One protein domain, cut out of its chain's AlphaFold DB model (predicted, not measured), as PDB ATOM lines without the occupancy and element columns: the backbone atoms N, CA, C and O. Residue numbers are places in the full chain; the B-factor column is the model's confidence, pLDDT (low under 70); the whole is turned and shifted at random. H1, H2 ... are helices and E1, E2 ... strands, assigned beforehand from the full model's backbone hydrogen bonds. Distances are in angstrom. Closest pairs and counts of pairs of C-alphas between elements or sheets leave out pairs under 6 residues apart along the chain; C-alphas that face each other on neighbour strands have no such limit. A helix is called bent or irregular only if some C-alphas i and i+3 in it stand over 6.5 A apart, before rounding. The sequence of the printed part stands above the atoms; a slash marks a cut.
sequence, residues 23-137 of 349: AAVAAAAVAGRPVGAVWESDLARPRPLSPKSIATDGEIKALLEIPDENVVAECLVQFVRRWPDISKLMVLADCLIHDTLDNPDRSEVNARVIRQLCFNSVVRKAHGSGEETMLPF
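Overview. This is residues 23 to 137 of the 349 residues of the protein "Hypothetical protein" of Alexandrium monilatum (UniProt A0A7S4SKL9). Two helical hairpins, H3 with H4 and H5 with H6, form the core, H3 packing on H5 and H4 on H6. The strand hairpin of E1 and E2 makes one end of the longest axis, the short helices H1 and H2 the other, and residues 39 to 50, of which 39 and 40 belong to H2, stick out and stand free. The printed part has 115 residues, with six named helices, then two named strands in an antiparallel sheet; the class is mostly helix. It is compact, with a radius of gyration of the C-alphas of 15.3 A, spanning 49 by 39 by 23 A.

Arrangement. H1, residues 23 to 30, only just touches H3, residues 57 to 64, with 3 pairs of C-alphas within 8 A, closest at Ala 26 and Leu 63, 7.7 A. H2, residues 35 to 40, is close to H1 but not clearly touching, the closest C-alphas being Ala 29 and Val 35, 7.4 A. H3 touches residues 72 to 76 alone of H4, residues 69 to 81, closest at the C-alphas of Leu 63 and Val 72, 6.0 A. H3 touches H5, residues 86 to 102, at a steep tilt of 56 degrees, closest at the C-alphas of Ile 60 and Leu 92, 7.0 A. H6, residues 104 to 120, touches H4, closest at the C-alphas of Ala 73 and Val 113, 4.9 A. H5 and H6 run opposite ways at a shallow tilt of 24 degrees. In the hairpin of E1, residues 122 to 126, and E2, residues 132 to 136, N 123 and O 135 are 3.0 A apart, within hydrogen-bond range. Every O i to N i+4 pair is within range in H1, H3, H4 and H5, but 11 of 13 in H6 and 0 of 2 in H2, where 3 of 3 O i to N i+3 pairs are.

Along the chain. H1 begins at C-alpha 23 (-22.046, 10.699, -74.623). H5 measures 24.3 A and H6 25.1 A; H6 is irregular, C-alphas 105 and 108 being 7.2 A apart. E2 ends at C-alpha 136 (0.706, 6.874, -93.501).

Size, cuts and confidence. The C-alphas of Ala 31 and Ser 129 are farthest apart, 49.2 A. The printed part has no cut, and the link from H2 to H3 is long. The pLDDT is under 70 at residues 23 to 55, 84 and 122 to 135.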
ATOM      1  N   ALA A  23     -21.707  10.085 -75.900       48.81
ATOM      2  CA  ALA A  23     -22.046  10.699 -74.623       48.81
ATOM      3  C   ALA A  23     -21.777   9.794 -73.407       48.81
ATOM      4  O   ALA A  23     -21.384  10.296 -72.362       48.81
ATOM      5  N   ALA A  24     -21.933   8.470 -73.515       52.12
ATOM      6  CA  ALA A  24     -21.674   7.537 -72.417       52.12
ATOM      7  C   ALA A  24     -20.170   7.322 -72.189       52.12
ATOM      8  O   ALA A  24     -19.737   7.176 -71.048       52.12
ATOM      9  N   VAL A  25     -19.370   7.346 -73.260       53.22
ATOM     10  CA  VAL A  25     -17.902   7.280 -73.170       53.22
ATOM     11  C   VAL A  25     -17.345   8.594 -72.618       53.22
ATOM     12  O   VAL A  25     -16.548   8.567 -71.681       53.22
ATOM     13  N   ALA A  26     -17.829   9.736 -73.118       49.66
ATOM     14  CA  ALA A  26     -17.499  11.052 -72.579       49.66
ATOM     15  C   ALA A  26     -17.912  11.176 -71.099       49.66
ATOM     16  O   ALA A  26     -17.109  11.600 -70.269       49.66
ATOM     17  N   ALA A  27     -19.108  10.706 -70.725       54.94
ATOM     18  CA  ALA A  27     -19.575  10.701 -69.338       54.94
ATOM     19  C   ALA A  27     -18.728   9.799 -68.422       54.94
ATOM     20  O   ALA A  27     -18.479  10.154 -67.271       54.94
ATOM     21  N   ALA A  28     -18.252   8.651 -68.914       53.81
ATOM     22  CA  ALA A  28     -17.386   7.756 -68.146       53.81
ATOM     23  C   ALA A  28     -15.981   8.344 -67.918       53.81
ATOM     24  O   ALA A  28     -15.431   8.183 -66.826       53.81
ATOM     25  N   ALA A  29     -15.428   9.053 -68.911       51.22
ATOM     26  CA  ALA A  29     -14.150   9.756 -68.793       51.22
ATOM     27  C   ALA A  29     -14.240  10.953 -67.826       51.22
ATOM     28  O   ALA A  29     -13.379  11.116 -66.963       51.22
ATOM     29  N   VAL A  30     -15.326  11.733 -67.894       52.78
ATOM     30  CA  VAL A  30     -15.599  12.848 -66.965       52.78
ATOM     31  C   VAL A  30     -15.774  12.363 -65.519       52.78
ATOM     32  O   VAL A  30     -15.415  13.070 -64.581       52.78
ATOM     33  N   ALA A  31     -16.259  11.134 -65.314       62.84
ATOM     34  CA  ALA A  31     -16.423  10.532 -63.991       62.84
ATOM     35  C   ALA A  31     -15.119   9.986 -63.362       62.84
ATOM     36  O   ALA A  31     -15.177   9.376 -62.292       62.84
ATOM     37  N   GLY A  32     -13.953  10.161 -64.002       39.22
ATOM     38  CA  GLY A  32     -12.649   9.791 -63.435       39.22
ATOM     39  C   GLY A  32     -12.439   8.285 -63.230       39.22
ATOM     40  O   GLY A  32     -11.602   7.880 -62.421       39.22
ATOM     41  N   ARG A  33     -13.203   7.433 -63.926       48.53
ATOM     42  CA  ARG A  33     -13.024   5.978 -63.854       48.53
ATOM     43  C   ARG A  33     -11.838   5.553 -64.725       48.53
ATOM     44  O   ARG A  33     -11.759   5.996 -65.871       48.53
ATOM     45  N   PRO A  34     -10.943   4.667 -64.245       43.25
ATOM     46  CA  PRO A  34      -9.883   4.130 -65.086       43.25
ATOM     47  C   PRO A  34     -10.523   3.401 -66.269       43.25
ATOM     48  O   PRO A  34     -11.387   2.542 -66.075       43.25
ATOM     49  N   VAL A  35     -10.111   3.757 -67.489       46.09
ATOM     50  CA  VAL A  35     -10.701   3.241 -68.736       46.09
ATOM     51  C   VAL A  35     -10.699   1.709 -68.742       46.09
ATOM     52  O   VAL A  35     -11.682   1.120 -69.158       46.09
ATOM     53  N   GLY A  36      -9.697   1.052 -68.143       39.81
ATOM     54  CA  GLY A  36      -9.684  -0.408 -67.971       39.81
ATOM     55  C   GLY A  36     -10.851  -0.979 -67.144       39.81
ATOM     56  O   GLY A  36     -11.404  -2.010 -67.508       39.81
ATOM     57  N   ALA A  37     -11.305  -0.291 -66.090       39.19
ATOM     58  CA  ALA A  37     -12.373  -0.785 -65.211       39.19
ATOM     59  C   ALA A  37     -13.785  -0.573 -65.786       39.19
ATOM     60  O   ALA A  37     -14.709  -1.322 -65.471       39.19
ATOM     61  N   VAL A  38     -13.970   0.412 -66.677       41.41
ATOM     62  CA  VAL A  38     -15.235   0.589 -67.423       41.41
ATOM     63  C   VAL A  38     -15.459  -0.570 -68.407       41.41
ATOM     64  O   VAL A  38     -16.595  -0.863 -68.771       41.41
ATOM     65  N   TRP A  39     -14.387  -1.264 -68.794       42.41
ATOM     66  CA  TRP A  39     -14.427  -2.380 -69.736       42.41
ATOM     67  C   TRP A  39     -14.612  -3.740 -69.047       42.41
ATOM     68  O   TRP A  39     -14.995  -4.698 -69.717       42.41
ATOM     69  N   GLU A  40     -14.392  -3.832 -67.730       36.56
ATOM     70  CA  GLU A  40     -14.414  -5.106 -66.997       36.56
ATOM     71  C   GLU A  40     -15.692  -5.369 -66.193       36.56
ATOM     72  O   GLU A  40     -16.030  -6.536 -66.003       36.56
ATOM     73  N   SER A  41     -16.425  -4.349 -65.727       36.34
ATOM     74  CA  SER A  41     -17.358  -4.598 -64.615       36.34
ATOM     75  C   SER A  41     -18.854  -4.712 -64.915       36.34
ATOM     76  O   SER A  41     -19.515  -5.235 -64.040       36.34
ATOM     77  N   ASP A  42     -19.417  -4.311 -66.067       29.91
ATOM     78  CA  ASP A  42     -20.852  -4.615 -66.348       29.91
ATOM     79  C   ASP A  42     -21.338  -4.415 -67.806       29.91
ATOM     80  O   ASP A  42     -22.536  -4.417 -68.098       29.91
ATOM     81  N   LEU A  43     -20.428  -4.293 -68.779       35.53
ATOM     82  CA  LEU A  43     -20.771  -4.298 -70.208       35.53
ATOM     83  C   LEU A  43     -20.037  -5.442 -70.906       35.53
ATOM     84  O   LEU A  43     -18.919  -5.316 -71.393       35.53
ATOM     85  N   ALA A  44     -20.705  -6.592 -70.918       31.48
ATOM     86  CA  ALA A  44     -20.281  -7.840 -71.534       31.48
ATOM     87  C   ALA A  44     -19.681  -7.661 -72.942       31.48
ATOM     88  O   ALA A  44     -20.432  -7.464 -73.895       31.48
ATOM     89  N   ARG A  45     -18.355  -7.865 -73.049       30.12
ATOM     90  CA  ARG A  45     -17.521  -7.914 -74.270       30.12
ATOM     91  C   ARG A  45     -17.621  -6.652 -75.151       30.12
ATOM     92  O   ARG A  45     -18.720  -6.187 -75.441       30.12
ATOM     93  N   PRO A  46     -16.516  -6.145 -75.730       31.45
ATOM     94  CA  PRO A  46     -16.638  -5.255 -76.876       31.45
ATOM     95  C   PRO A  46     -17.350  -6.044 -77.982       31.45
ATOM     96  O   PRO A  46     -16.746  -6.870 -78.668       31.45
ATOM     97  N   ARG A  47     -18.669  -5.856 -78.123       31.39
ATOM     98  CA  ARG A  47     -19.374  -6.334 -79.305       31.39
ATOM     99  C   ARG A  47     -18.688  -5.645 -80.477       31.39
ATOM    100  O   ARG A  47     -18.528  -4.424 -80.415       31.39
ATOM    101  N   PRO A  48     -18.269  -6.383 -81.516       32.00
ATOM    102  CA  PRO A  48     -17.793  -5.750 -82.728       32.00
ATOM    103  C   PRO A  48     -18.878  -4.767 -83.165       32.00
ATOM    104  O   PRO A  48     -20.004  -5.166 -83.476       32.00
ATOM    105  N   LEU A  49     -18.562  -3.470 -83.100       34.97
ATOM    106  CA  LEU A  49     -19.357  -2.448 -83.761       34.97
ATOM    107  C   LEU A  49     -19.528  -2.940 -85.190       34.97
ATOM    108  O   LEU A  49     -18.541  -3.305 -85.834       34.97
ATOM    109  N   SER A  50     -20.779  -3.048 -85.645       33.88
ATOM    110  CA  SER A  50     -21.025  -3.561 -86.985       33.88
ATOM    111  C   SER A  50     -20.164  -2.744 -87.962       33.88
ATOM    112  O   SER A  50     -20.147  -1.514 -87.839       33.88
ATOM    113  N   PRO A  51     -19.467  -3.377 -88.919       38.31
ATOM    114  CA  PRO A  51     -18.525  -2.716 -89.834       38.31
ATOM    115  C   PRO A  51     -19.152  -1.634 -90.742       38.31
ATOM    116  O   PRO A  51     -18.493  -1.112 -91.632       38.31
ATOM    117  N   LYS A  52     -20.427  -1.285 -90.526       35.97
ATOM    118  CA  LYS A  52     -21.201  -0.297 -91.279       35.97
ATOM    119  C   LYS A  52     -21.319   1.071 -90.595       35.97
ATOM    120  O   LYS A  52     -21.809   1.998 -91.231       35.97
ATOM    121  N   SER A  53     -20.881   1.230 -89.341       41.31
ATOM    122  CA  SER A  53     -20.900   2.538 -88.668       41.31
ATOM    123  C   SER A  53     -19.674   3.349 -89.077       41.31
ATOM    124  O   SER A  53     -18.609   3.268 -88.469       41.31
ATOM    125  N   ILE A  54     -19.810   4.074 -90.181       51.50
ATOM    126  CA  ILE A  54     -18.857   5.093 -90.610       51.50
ATOM    127  C   ILE A  54     -18.891   6.203 -89.565       51.50
ATOM    128  O   ILE A  54     -19.953   6.783 -89.354       51.50
ATOM    129  N   ALA A  55     -17.755   6.500 -88.934       57.84
ATOM    130  CA  ALA A  55     -17.696   7.638 -88.033       57.84
ATOM    131  C   ALA A  55     -18.027   8.923 -88.795       57.84
ATOM    132  O   ALA A  55     -17.429   9.208 -89.836       57.84
ATOM    133  N   THR A  56     -19.032   9.647 -88.309       73.06
ATOM    134  CA  THR A  56     -19.452  10.941 -88.859       73.06
ATOM    135  C   THR A  56     -18.582  12.065 -88.285       73.06
ATOM    136  O   THR A  56     -17.951  11.877 -87.247       73.06
ATOM    137  N   ASP A  57     -18.557  13.242 -88.923       76.19
ATOM    138  CA  ASP A  57     -17.886  14.451 -88.392       76.19
ATOM    139  C   ASP A  57     -18.252  14.708 -86.912       76.19
ATOM    140  O   ASP A  57     -17.392  14.995 -86.082       76.19
ATOM    141  N   GLY A  58     -19.516  14.470 -86.544       80.56
ATOM    142  CA  GLY A  58     -19.985  14.590 -85.162       80.56
ATOM    143  C   GLY A  58     -19.335  13.610 -84.177       80.56
ATOM    144  O   GLY A  58     -19.120  13.972 -83.026       80.56
ATOM    145  N   GLU A  59     -18.979  12.395 -84.603       82.81
ATOM    146  CA  GLU A  59     -18.290  11.429 -83.734       82.81
ATOM    147  C   GLU A  59     -16.840  11.841 -83.473       82.81
ATOM    148  O   GLU A  59     -16.362  11.707 -82.349       82.81
ATOM    149  N   ILE A  60     -16.150  12.382 -84.485       84.38
ATOM    150  CA  ILE A  60     -14.782  12.892 -84.325       84.38
ATOM    151  C   ILE A  60     -14.788  14.093 -83.378       84.38
ATOM    152  O   ILE A  60     -13.996  14.125 -82.442       84.38
ATOM    153  N   LYS A  61     -15.717  15.040 -83.567       84.12
ATOM    154  CA  LYS A  61     -15.870  16.203 -82.679       84.12
ATOM    155  C   LYS A  61     -16.146  15.795 -81.234       84.12
ATOM    156  O   LYS A  61     -15.455  16.264 -80.339       84.12
ATOM    157  N   ALA A  62     -17.054  14.844 -81.012       85.38
ATOM    158  CA  ALA A  62     -17.338  14.334 -79.670       85.38
ATOM    159  C   ALA A  62     -16.112  13.676 -79.008       85.38
ATOM    160  O   ALA A  62     -15.923  13.796 -77.801       85.38
ATOM    161  N   LEU A  63     -15.256  12.994 -79.781       86.25
ATOM    162  CA  LEU A  63     -13.993  12.467 -79.256       86.25
ATOM    163  C   LEU A  63     -13.023  13.587 -78.898       86.25
ATOM    164  O   LEU A  63     -12.357  13.487 -77.875       86.25
ATOM    165  N   LEU A  64     -12.950  14.649 -79.703       86.50
ATOM    166  CA  LEU A  64     -12.111  15.802 -79.396       86.50
ATOM    167  C   LEU A  64     -12.596  16.538 -78.142       86.50
ATOM    168  O   LEU A  64     -11.778  17.138 -77.471       86.50
ATOM    169  N   GLU A  65     -13.859  16.471 -77.741       87.62
ATOM    170  CA  GLU A  65     -14.323  17.094 -76.486       87.62
ATOM    171  C   GLU A  65     -13.825  16.385 -75.206       87.62
ATOM    172  O   GLU A  65     -13.980  16.914 -74.104       87.62
ATOM    173  N   ILE A  66     -13.208  15.201 -75.319       86.44
ATOM    174  CA  ILE A  66     -12.676  14.469 -74.164       86.44
ATOM    175  C   ILE A  66     -11.458  15.223 -73.585       86.44
ATOM    176  O   ILE A  66     -10.521  15.533 -74.323       86.44
ATOM    177  N   PRO A  67     -11.418  15.482 -72.262       82.00
ATOM    178  CA  PRO A  67     -10.362  16.289 -71.643       82.00
ATOM    179  C   PRO A  67      -8.996  15.587 -71.564       82.00
ATOM    180  O   PRO A  67      -7.971  16.257 -71.466       82.00
ATOM    181  N   ASP A  68      -8.963  14.250 -71.583       86.25
ATOM    182  CA  ASP A  68      -7.720  13.475 -71.538       86.25
ATOM    183  C   ASP A  68      -7.163  13.235 -72.948       86.25
ATOM    184  O   ASP A  68      -7.674  12.417 -73.716       86.25
ATOM    185  N   GLU A  69      -6.070  13.927 -73.269       82.56
ATOM    186  CA  GLU A  69      -5.391  13.861 -74.565       82.56
ATOM    187  C   GLU A  69      -4.908  12.458 -74.960       82.56
ATOM    188  O   GLU A  69      -4.902  12.124 -76.148       82.56
ATOM    189  N   ASN A  70      -4.518  11.624 -73.991       80.38
ATOM    190  CA  ASN A  70      -4.034  10.277 -74.282       80.38
ATOM    191  C   ASN A  70      -5.205   9.382 -74.674       80.38
ATOM    192  O   ASN A  70      -5.107   8.631 -75.642       80.38
ATOM    193  N   VAL A  71      -6.339   9.535 -73.987       85.81
ATOM    194  CA  VAL A  71      -7.578   8.827 -74.326       85.81
ATOM    195  C   VAL A  71      -8.070   9.244 -75.710       85.81
ATOM    196  O   VAL A  71      -8.374   8.379 -76.530       85.81
ATOM    197  N   VAL A  72      -8.087  10.551 -76.012       87.19
ATOM    198  CA  VAL A  72      -8.457  11.072 -77.342       87.19
ATOM    199  C   VAL A  72      -7.601  10.422 -78.425       87.19
ATOM    200  O   VAL A  72      -8.126   9.872 -79.398       87.19
ATOM    201  N   ALA A  73      -6.279  10.455 -78.256       80.56
ATOM    202  CA  ALA A  73      -5.352   9.945 -79.249       80.56
ATOM    203  C   ALA A  73      -5.466   8.424 -79.431       80.56
ATOM    204  O   ALA A  73      -5.535   7.952 -80.568       80.56
ATOM    205  N   GLU A  74      -5.561   7.651 -78.345       82.94
ATOM    206  CA  GLU A  74      -5.760   6.200 -78.408       82.94
ATOM    207  C   GLU A  74      -7.072   5.832 -79.106       82.94
ATOM    208  O   GLU A  74      -7.084   4.959 -79.983       82.94
ATOM    209  N   CYS A  75      -8.168   6.521 -78.777       85.75
ATOM    210  CA  CYS A  75      -9.449   6.329 -79.443       85.75
ATOM    211  C   CYS A  75      -9.324   6.612 -80.942       85.75
ATOM    212  O   CYS A  75      -9.657   5.747 -81.756       85.75
ATOM    213  N   LEU A  76      -8.787   7.774 -81.325       86.94
ATOM    214  CA  LEU A  76      -8.628   8.146 -82.732       86.94
ATOM    215  C   LEU A  76      -7.732   7.160 -83.493       86.94
ATOM    216  O   LEU A  76      -8.075   6.775 -84.610       86.94
ATOM    217  N   VAL A  77      -6.646   6.663 -82.891       84.25
ATOM    218  CA  VAL A  77      -5.800   5.617 -83.492       84.25
ATOM    219  C   VAL A  77      -6.607   4.342 -83.759       84.25
ATOM    220  O   VAL A  77      -6.499   3.759 -84.842       84.25
ATOM    221  N   GLN A  78      -7.439   3.900 -82.810       83.25
ATOM    222  CA  GLN A  78      -8.293   2.723 -83.003       83.25
ATOM    223  C   GLN A  78      -9.345   2.936 -84.099       83.25
ATOM    224  O   GLN A  78      -9.622   2.004 -84.860       83.25
ATOM    225  N   PHE A  79      -9.907   4.143 -84.208       81.69
ATOM    226  CA  PHE A  79     -10.841   4.500 -85.278       81.69
ATOM    227  C   PHE A  79     -10.158   4.489 -86.644       81.69
ATOM    228  O   PHE A  79     -10.631   3.811 -87.557       81.69
ATOM    229  N   VAL A  80      -9.008   5.155 -86.766       83.56
ATOM    230  CA  VAL A  80      -8.253   5.250 -88.020       83.56
ATOM    231  C   VAL A  80      -7.835   3.873 -88.534       83.56
ATOM    232  O   VAL A  80      -7.980   3.598 -89.722       83.56
ATOM    233  N   ARG A  81      -7.401   2.959 -87.655       79.81
ATOM    234  CA  ARG A  81      -7.052   1.575 -88.041       79.81
ATOM    235  C   ARG A  81      -8.210   0.801 -88.674       79.81
ATOM    236  O   ARG A  81      -7.976  -0.174 -89.382       79.81
ATOM    237  N   ARG A  82      -9.451   1.202 -88.399       80.12
ATOM    238  CA  ARG A  82     -10.666   0.580 -88.943       80.12
ATOM    239  C   ARG A  82     -11.184   1.292 -90.191       80.12
ATOM    240  O   ARG A  82     -12.170   0.836 -90.768       80.12
ATOM    241  N   TRP A  83     -10.583   2.408 -90.601       78.81
ATOM    242  CA  TRP A  83     -11.025   3.164 -91.766       78.81
ATOM    243  C   TRP A  83     -10.252   2.738 -93.017       78.81
ATOM    244  O   TRP A  83      -9.052   2.978 -93.101       78.81
ATOM    245  N   PRO A  84     -10.928   2.156 -94.021       66.12
ATOM    246  CA  PRO A  84     -10.287   1.794 -95.285       66.12
ATOM    247  C   PRO A  84     -10.150   2.981 -96.258       66.12
ATOM    248  O   PRO A  84      -9.610   2.821 -97.345       66.12
ATOM    249  N   ASP A  85     -10.684   4.155 -95.909       81.06
ATOM    250  CA  ASP A  85     -10.892   5.272 -96.834       81.06
ATOM    251  C   ASP A  85     -10.070   6.502 -96.436       81.06
ATOM    252  O   ASP A  85     -10.211   7.043 -95.335       81.06
ATOM    253  N   ILE A  86      -9.250   6.966 -97.380       84.06
ATOM    254  CA  ILE A  86      -8.429   8.173 -97.263       84.06
ATOM    255  C   ILE A  86      -9.270   9.428 -97.009       84.06
ATOM    256  O   ILE A  86      -8.830  10.322 -96.288       84.06
ATOM    257  N   SER A  87     -10.499   9.477 -97.526       85.31
ATOM    258  CA  SER A  87     -11.404  10.620 -97.368       85.31
ATOM    259  C   SER A  87     -11.707  10.883 -95.893       85.31
ATOM    260  O   SER A  87     -11.770  12.031 -95.462       85.31
ATOM    261  N   LYS A  88     -11.798   9.829 -95.074       85.31
ATOM    262  CA  LYS A  88     -12.021   9.959 -93.625       85.31
ATOM    263  C   LYS A  88     -10.792  10.471 -92.885       85.31
ATOM    264  O   LYS A  88     -10.928  11.211 -91.917       85.31
ATOM    265  N   LEU A  89      -9.595  10.116 -93.351       87.88
ATOM    266  CA  LEU A  89      -8.350  10.663 -92.809       87.88
ATOM    267  C   LEU A  89      -8.226  12.153 -93.113       87.88
ATOM    268  O   LEU A  89      -7.756  12.903 -92.264       87.88
ATOM    269  N   MET A  90      -8.665  12.576 -94.303       89.56
ATOM    270  CA  MET A  90      -8.713  13.992 -94.665       89.56
ATOM    271  C   MET A  90      -9.670  14.752 -93.749       89.56
ATOM    272  O   MET A  90      -9.267  15.768 -93.192       89.56
ATOM    273  N   VAL A  91     -10.880  14.221 -93.523       90.12
ATOM    274  CA  VAL A  91     -11.846  14.807 -92.578       90.12
ATOM    275  C   VAL A  91     -11.249  14.898 -91.176       90.12
ATOM    276  O   VAL A  91     -11.292  15.961 -90.578       90.12
ATOM    277  N   LEU A  92     -10.620  13.835 -90.666       91.88
ATOM    278  CA  LEU A  92      -9.975  13.869 -89.349       91.88
ATOM    279  C   LEU A  92      -8.869  14.930 -89.259       91.88
ATOM    280  O   LEU A  92      -8.792  15.649 -88.264       91.88
ATOM    281  N   ALA A  93      -8.014  15.032 -90.280       93.56
ATOM    282  CA  ALA A  93      -6.974  16.054 -90.327       93.56
ATOM    283  C   ALA A  93      -7.578  17.468 -90.311       93.56
ATOM    284  O   ALA A  93      -7.093  18.323 -89.573       93.56
ATOM    285  N   ASP A  94      -8.662  17.691 -91.056       93.06
ATOM    286  CA  ASP A  94      -9.383  18.964 -91.063       93.06
ATOM    287  C   ASP A  94     -10.036  19.258 -89.712       93.06
ATOM    288  O   ASP A  94      -9.885  20.365 -89.207       93.06
ATOM    289  N   CYS A  95     -10.691  18.278 -89.080       93.38
ATOM    290  CA  CYS A  95     -11.281  18.437 -87.749       93.38
ATOM    291  C   CYS A  95     -10.227  18.848 -86.713       93.38
ATOM    292  O   CYS A  95     -10.491  19.734 -85.912       93.38
ATOM    293  N   LEU A  96      -9.029  18.253 -86.741       95.06
ATOM    294  CA  LEU A  96      -7.936  18.598 -85.821       95.06
ATOM    295  C   LEU A  96      -7.378  20.006 -86.073       95.06
ATOM    296  O   LEU A  96      -7.032  20.717 -85.128       95.06
ATOM    297  N   ILE A  97      -7.282  20.419 -87.342       95.81
ATOM    298  CA  ILE A  97      -6.878  21.785 -87.698       95.81
ATOM    299  C   ILE A  97      -7.949  22.774 -87.223       95.81
ATOM    300  O   ILE A  97      -7.615  23.717 -86.513       95.81
ATOM    301  N   HIS A  98      -9.220  22.547 -87.557       94.00
ATOM    302  CA  HIS A  98     -10.326  23.428 -87.181       94.00
ATOM    303  C   HIS A  98     -10.527  23.513 -85.667       94.00
ATOM    304  O   HIS A  98     -10.594  24.619 -85.147       94.00
ATOM    305  N   ASP A  99     -10.499  22.389 -84.944       94.38
ATOM    306  CA  ASP A  99     -10.590  22.383 -83.478       94.38
ATOM    307  C   ASP A  99      -9.468  23.212 -82.839       94.38
ATOM    308  O   ASP A  99      -9.701  23.904 -81.853       94.38
ATOM    309  N   THR A 100      -8.271  23.211 -83.433       96.12
ATOM    310  CA  THR A 100      -7.163  24.056 -82.970       96.12
ATOM    311  C   THR A 100      -7.406  25.540 -83.232       96.12
ATOM    312  O   THR A 100      -7.047  26.372 -82.404       96.12
ATOM    313  N   LEU A 101      -7.982  25.885 -84.385       94.25
ATOM    314  CA  LEU A 101      -8.299  27.273 -84.728       94.25
ATOM    315  C   LEU A 101      -9.418  27.833 -83.847       94.25
ATOM    316  O   LEU A 101      -9.352  28.995 -83.454       94.25
ATOM    317  N   ASP A 102     -10.406  27.000 -83.523       93.75
ATOM    318  CA  ASP A 102     -11.525  27.355 -82.653       93.75
ATOM    319  C   ASP A 102     -11.106  27.380 -81.173       93.75
ATOM    320  O   ASP A 102     -11.633  28.168 -80.390       93.75
ATOM    321  N   ASN A 103     -10.117  26.560 -80.793       94.06
ATOM    322  CA  ASN A 103      -9.612  26.440 -79.426       94.06
ATOM    323  C   ASN A 103      -8.077  26.583 -79.386       94.06
ATOM    324  O   ASN A 103      -7.360  25.577 -79.326       94.06
ATOM    325  N   PRO A 104      -7.539  27.818 -79.358       94.38
ATOM    326  CA  PRO A 104      -6.097  28.059 -79.439       94.38
ATOM    327  C   PRO A 104      -5.270  27.360 -78.352       94.38
ATOM    328  O   PRO A 104      -4.145  26.937 -78.614       94.38
ATOM    329  N   ASP A 105      -5.827  27.190 -77.151       92.62
ATOM    330  CA  ASP A 105      -5.163  26.515 -76.026       92.62
ATOM    331  C   ASP A 105      -4.936  25.017 -76.281       92.62
ATOM    332  O   ASP A 105      -4.080  24.381 -75.664       92.62
ATOM    333  N   ARG A 106      -5.673  24.440 -77.237       92.06
ATOM    334  CA  ARG A 106      -5.555  23.034 -77.628       92.06
ATOM    335  C   ARG A 106      -4.483  22.784 -78.678       92.06
ATOM    336  O   ARG A 106      -4.255  21.626 -79.026       92.06
ATOM    337  N   SER A 107      -3.786  23.812 -79.166       95.50
ATOM    338  CA  SER A 107      -2.792  23.650 -80.234       95.50
ATOM    339  C   SER A 107      -1.697  22.642 -79.890       95.50
ATOM    340  O   SER A 107      -1.264  21.865 -80.742       95.50
ATOM    341  N   GLU A 108      -1.255  22.619 -78.632       94.25
ATOM    342  CA  GLU A 108      -0.252  21.661 -78.172       94.25
ATOM    343  C   GLU A 108      -0.810  20.232 -78.109       94.25
ATOM    344  O   GLU A 108      -0.185  19.293 -78.611       94.25
ATOM    345  N   VAL A 109      -2.000  20.087 -77.525       92.56
ATOM    346  CA  VAL A 109      -2.711  18.812 -77.365       92.56
ATOM    347  C   VAL A 109      -2.968  18.177 -78.729       92.56
ATOM    348  O   VAL A 109      -2.588  17.031 -78.973       92.56
ATOM    349  N   ASN A 110      -3.524  18.941 -79.666       95.12
ATOM    350  CA  ASN A 110      -3.828  18.452 -81.006       95.12
ATOM    351  C   ASN A 110      -2.554  18.055 -81.761       95.12
ATOM    352  O   ASN A 110      -2.541  17.034 -82.447       95.12
ATOM    353  N   ALA A 111      -1.439  18.770 -81.572       96.12
ATOM    354  CA  ALA A 111      -0.156  18.372 -82.151       96.12
ATOM    355  C   ALA A 111       0.374  17.039 -81.576       96.12
ATOM    356  O   ALA A 111       0.929  16.231 -82.327       96.12
ATOM    357  N   ARG A 112       0.169  16.760 -80.276       93.06
ATOM    358  CA  ARG A 112       0.480  15.447 -79.670       93.06
ATOM    359  C   ARG A 112      -0.387  14.339 -80.253       93.06
ATOM    360  O   ARG A 112       0.150  13.295 -80.625       93.06
ATOM    361  N   VAL A 113      -1.695  14.573 -80.373       93.25
ATOM    362  CA  VAL A 113      -2.644  13.629 -80.986       93.25
ATOM    363  C   VAL A 113      -2.210  13.302 -82.417       93.25
ATOM    364  O   VAL A 113      -2.063  12.132 -82.766       93.25
ATOM    365  N   ILE A 114      -1.900  14.321 -83.225       94.94
ATOM    366  CA  ILE A 114      -1.412  14.151 -84.602       94.94
ATOM    367  C   ILE A 114      -0.124  13.338 -84.631       94.94
ATOM    368  O   ILE A 114      -0.006  12.417 -85.434       94.94
ATOM    369  N   ARG A 115       0.831  13.626 -83.740       93.06
ATOM    370  CA  ARG A 115       2.061  12.837 -83.629       93.06
ATOM    371  C   ARG A 115       1.740  11.363 -83.392       93.06
ATOM    372  O   ARG A 115       2.262  10.511 -84.107       93.06
ATOM    373  N   GLN A 116       0.884  11.054 -82.419       90.56
ATOM    374  CA  GLN A 116       0.504   9.670 -82.133       90.56
ATOM    375  C   GLN A 116      -0.183   9.005 -83.330       90.56
ATOM    376  O   GLN A 116       0.125   7.851 -83.632       90.56
ATOM    377  N   LEU A 117      -1.048   9.726 -84.046       89.81
ATOM    378  CA  LEU A 117      -1.662   9.236 -85.277       89.81
ATOM    379  C   LEU A 117      -0.600   8.947 -86.345       89.81
ATOM    380  O   LEU A 117      -0.573   7.838 -86.873       89.81
ATOM    381  N   CYS A 118       0.329   9.864 -86.609       89.38
ATOM    382  CA  CYS A 118       1.397   9.676 -87.594       89.38
ATOM    383  C   CYS A 118       2.274   8.444 -87.313       89.38
ATOM    384  O   CYS A 118       2.682   7.773 -88.257       89.38
ATOM    385  N   PHE A 119       2.546   8.121 -86.043       84.00
ATOM    386  CA  PHE A 119       3.341   6.938 -85.684       84.00
ATOM    387  C   PHE A 119       2.542   5.630 -85.684       84.00
ATOM    388  O   PHE A 119       3.105   4.575 -85.960       84.00
ATOM    389  N   ASN A 120       1.248   5.675 -85.353       79.62
ATOM    390  CA  ASN A 120       0.467   4.468 -85.061       79.62
ATOM    391  C   ASN A 120      -0.584   4.111 -86.113       79.62
ATOM    392  O   ASN A 120      -1.238   3.064 -85.981       79.62
ATOM    393  N   SER A 121      -0.772   4.963 -87.124       70.75
ATOM    394  CA  SER A 121      -1.746   4.748 -88.187       70.75
ATOM    395  C   SER A 121      -1.095   4.601 -89.554       70.75
ATOM    396  O   SER A 121      -0.420   5.488 -90.077       70.75
ATOM    397  N   VAL A 122      -1.353   3.442 -90.143       65.38
ATOM    398  CA  VAL A 122      -1.017   3.125 -91.519       65.38
ATOM    399  C   VAL A 122      -2.295   2.600 -92.154       65.38
ATOM    400  O   VAL A 122      -2.883   1.644 -91.642       65.38
ATOM    401  N   VAL A 123      -2.764   3.251 -93.217       61.25
ATOM    402  CA  VAL A 123      -4.016   2.873 -93.880       61.25
ATOM    403  C   VAL A 123      -3.712   2.121 -95.160       61.25
ATOM    404  O   VAL A 123      -2.909   2.561 -95.977       61.25
ATOM    405  N   ARG A 124      -4.360   0.969 -95.332       61.31
ATOM    406  CA  ARG A 124      -4.261   0.163 -96.550       61.31
ATOM    407  C   ARG A 124      -5.129   0.791 -97.633       61.31
ATOM    408  O   ARG A 124      -6.345   0.851 -97.490       61.31
ATOM    409  N   LYS A 125      -4.512   1.240 -98.720       59.75
ATOM    410  CA  LYS A 125      -5.192   1.641 -99.948       59.75
ATOM    411  C   LYS A 125      -5.182   0.452-100.898       59.75
ATOM    412  O   LYS A 125      -4.125   0.067-101.386       59.75
ATOM    413  N   ALA A 126      -6.349  -0.126-101.155       56.75
ATOM    414  CA  ALA A 126      -6.488  -1.133-102.197       56.75
ATOM    415  C   ALA A 126      -6.366  -0.443-103.562       56.75
ATOM    416  O   ALA A 126      -7.240   0.342-103.941       56.75
ATOM    417  N   HIS A 127      -5.282  -0.691-104.298       57.38
ATOM    418  CA  HIS A 127      -5.262  -0.370-105.718       57.38
ATOM    419  C   HIS A 127      -6.021  -1.442-106.502       57.38
ATOM    420  O   HIS A 127      -5.993  -2.622-106.163       57.38
ATOM    421  N   GLY A 128      -6.689  -1.029-107.585       59.09
ATOM    422  CA  GLY A 128      -7.402  -1.939-108.490       59.09
ATOM    423  C   GLY A 128      -6.513  -3.010-109.141       59.09
ATOM    424  O   GLY A 128      -7.038  -3.905-109.791       59.09
ATOM    425  N   SER A 129      -5.189  -2.941-108.952       62.16
ATOM    426  CA  SER A 129      -4.194  -3.943-109.350       62.16
ATOM    427  C   SER A 129      -3.981  -5.070-108.327       62.16
ATOM    428  O   SER A 129      -3.213  -5.986-108.600       62.16
ATOM    429  N   GLY A 130      -4.614  -5.016-107.149       59.16
ATOM    430  CA  GLY A 130      -4.369  -5.964-106.054       59.16
ATOM    431  C   GLY A 130      -3.157  -5.625-105.175       59.16
ATOM    432  O   GLY A 130      -2.929  -6.312-104.183       59.16
ATOM    433  N   GLU A 131      -2.408  -4.558-105.477       51.09
ATOM    434  CA  GLU A 131      -1.371  -4.037-104.578       51.09
ATOM    435  C   GLU A 131      -1.993  -3.156-103.482       51.09
ATOM    436  O   GLU A 131      -2.702  -2.183-103.755       51.09
ATOM    437  N   GLU A 132      -1.726  -3.490-102.219       53.03
ATOM    438  CA  GLU A 132      -2.092  -2.653-101.077       53.03
ATOM    439  C   GLU A 132      -0.991  -1.617-100.828       53.03
ATOM    440  O   GLU A 132       0.102  -1.947-100.369       53.03
ATOM    441  N   THR A 133      -1.269  -0.340-101.097       61.97
ATOM    442  CA  THR A 133      -0.350   0.744-100.732       61.97
ATOM    443  C   THR A 133      -0.687   1.232 -99.337       61.97
ATOM    444  O   THR A 133      -1.798   1.684 -99.068       61.97
ATOM    445  N   MET A 134       0.269   1.146 -98.426       59.19
ATOM    446  CA  MET A 134       0.118   1.686 -97.085       59.19
ATOM    447  C   MET A 134       0.378   3.199 -97.110       59.19
ATOM    448  O   MET A 134       1.514   3.621 -97.293       59.19
ATOM    449  N   LEU A 135      -0.673   4.009 -96.957       68.12
ATOM    450  CA  LEU A 135      -0.558   5.463 -96.830       68.12
ATOM    451  C   LEU A 135      -0.511   5.841 -95.346       68.12
ATOM    452  O   LEU A 135      -1.490   5.614 -94.622       68.12
ATOM    453  N   PRO A 136       0.610   6.394 -94.866       78.69
ATOM    454  CA  PRO A 136       0.706   6.874 -93.501       78.69
ATOM    455  C   PRO A 136      -0.112   8.166 -93.339       78.69
ATOM    456  O   PRO A 136      -0.157   9.017 -94.229       78.69
ATOM    457  N   PHE A 137      -0.750   8.345 -92.179       87.94
ATOM    458  CA  PHE A 137      -1.551   9.546 -91.887       87.94
ATOM    459  C   PHE A 137      -0.751  10.850 -92.023       87.94
ATOM    460  O   PHE A 137      -1.318  11.887 -92.361       87.94
TER     461      PHE A 137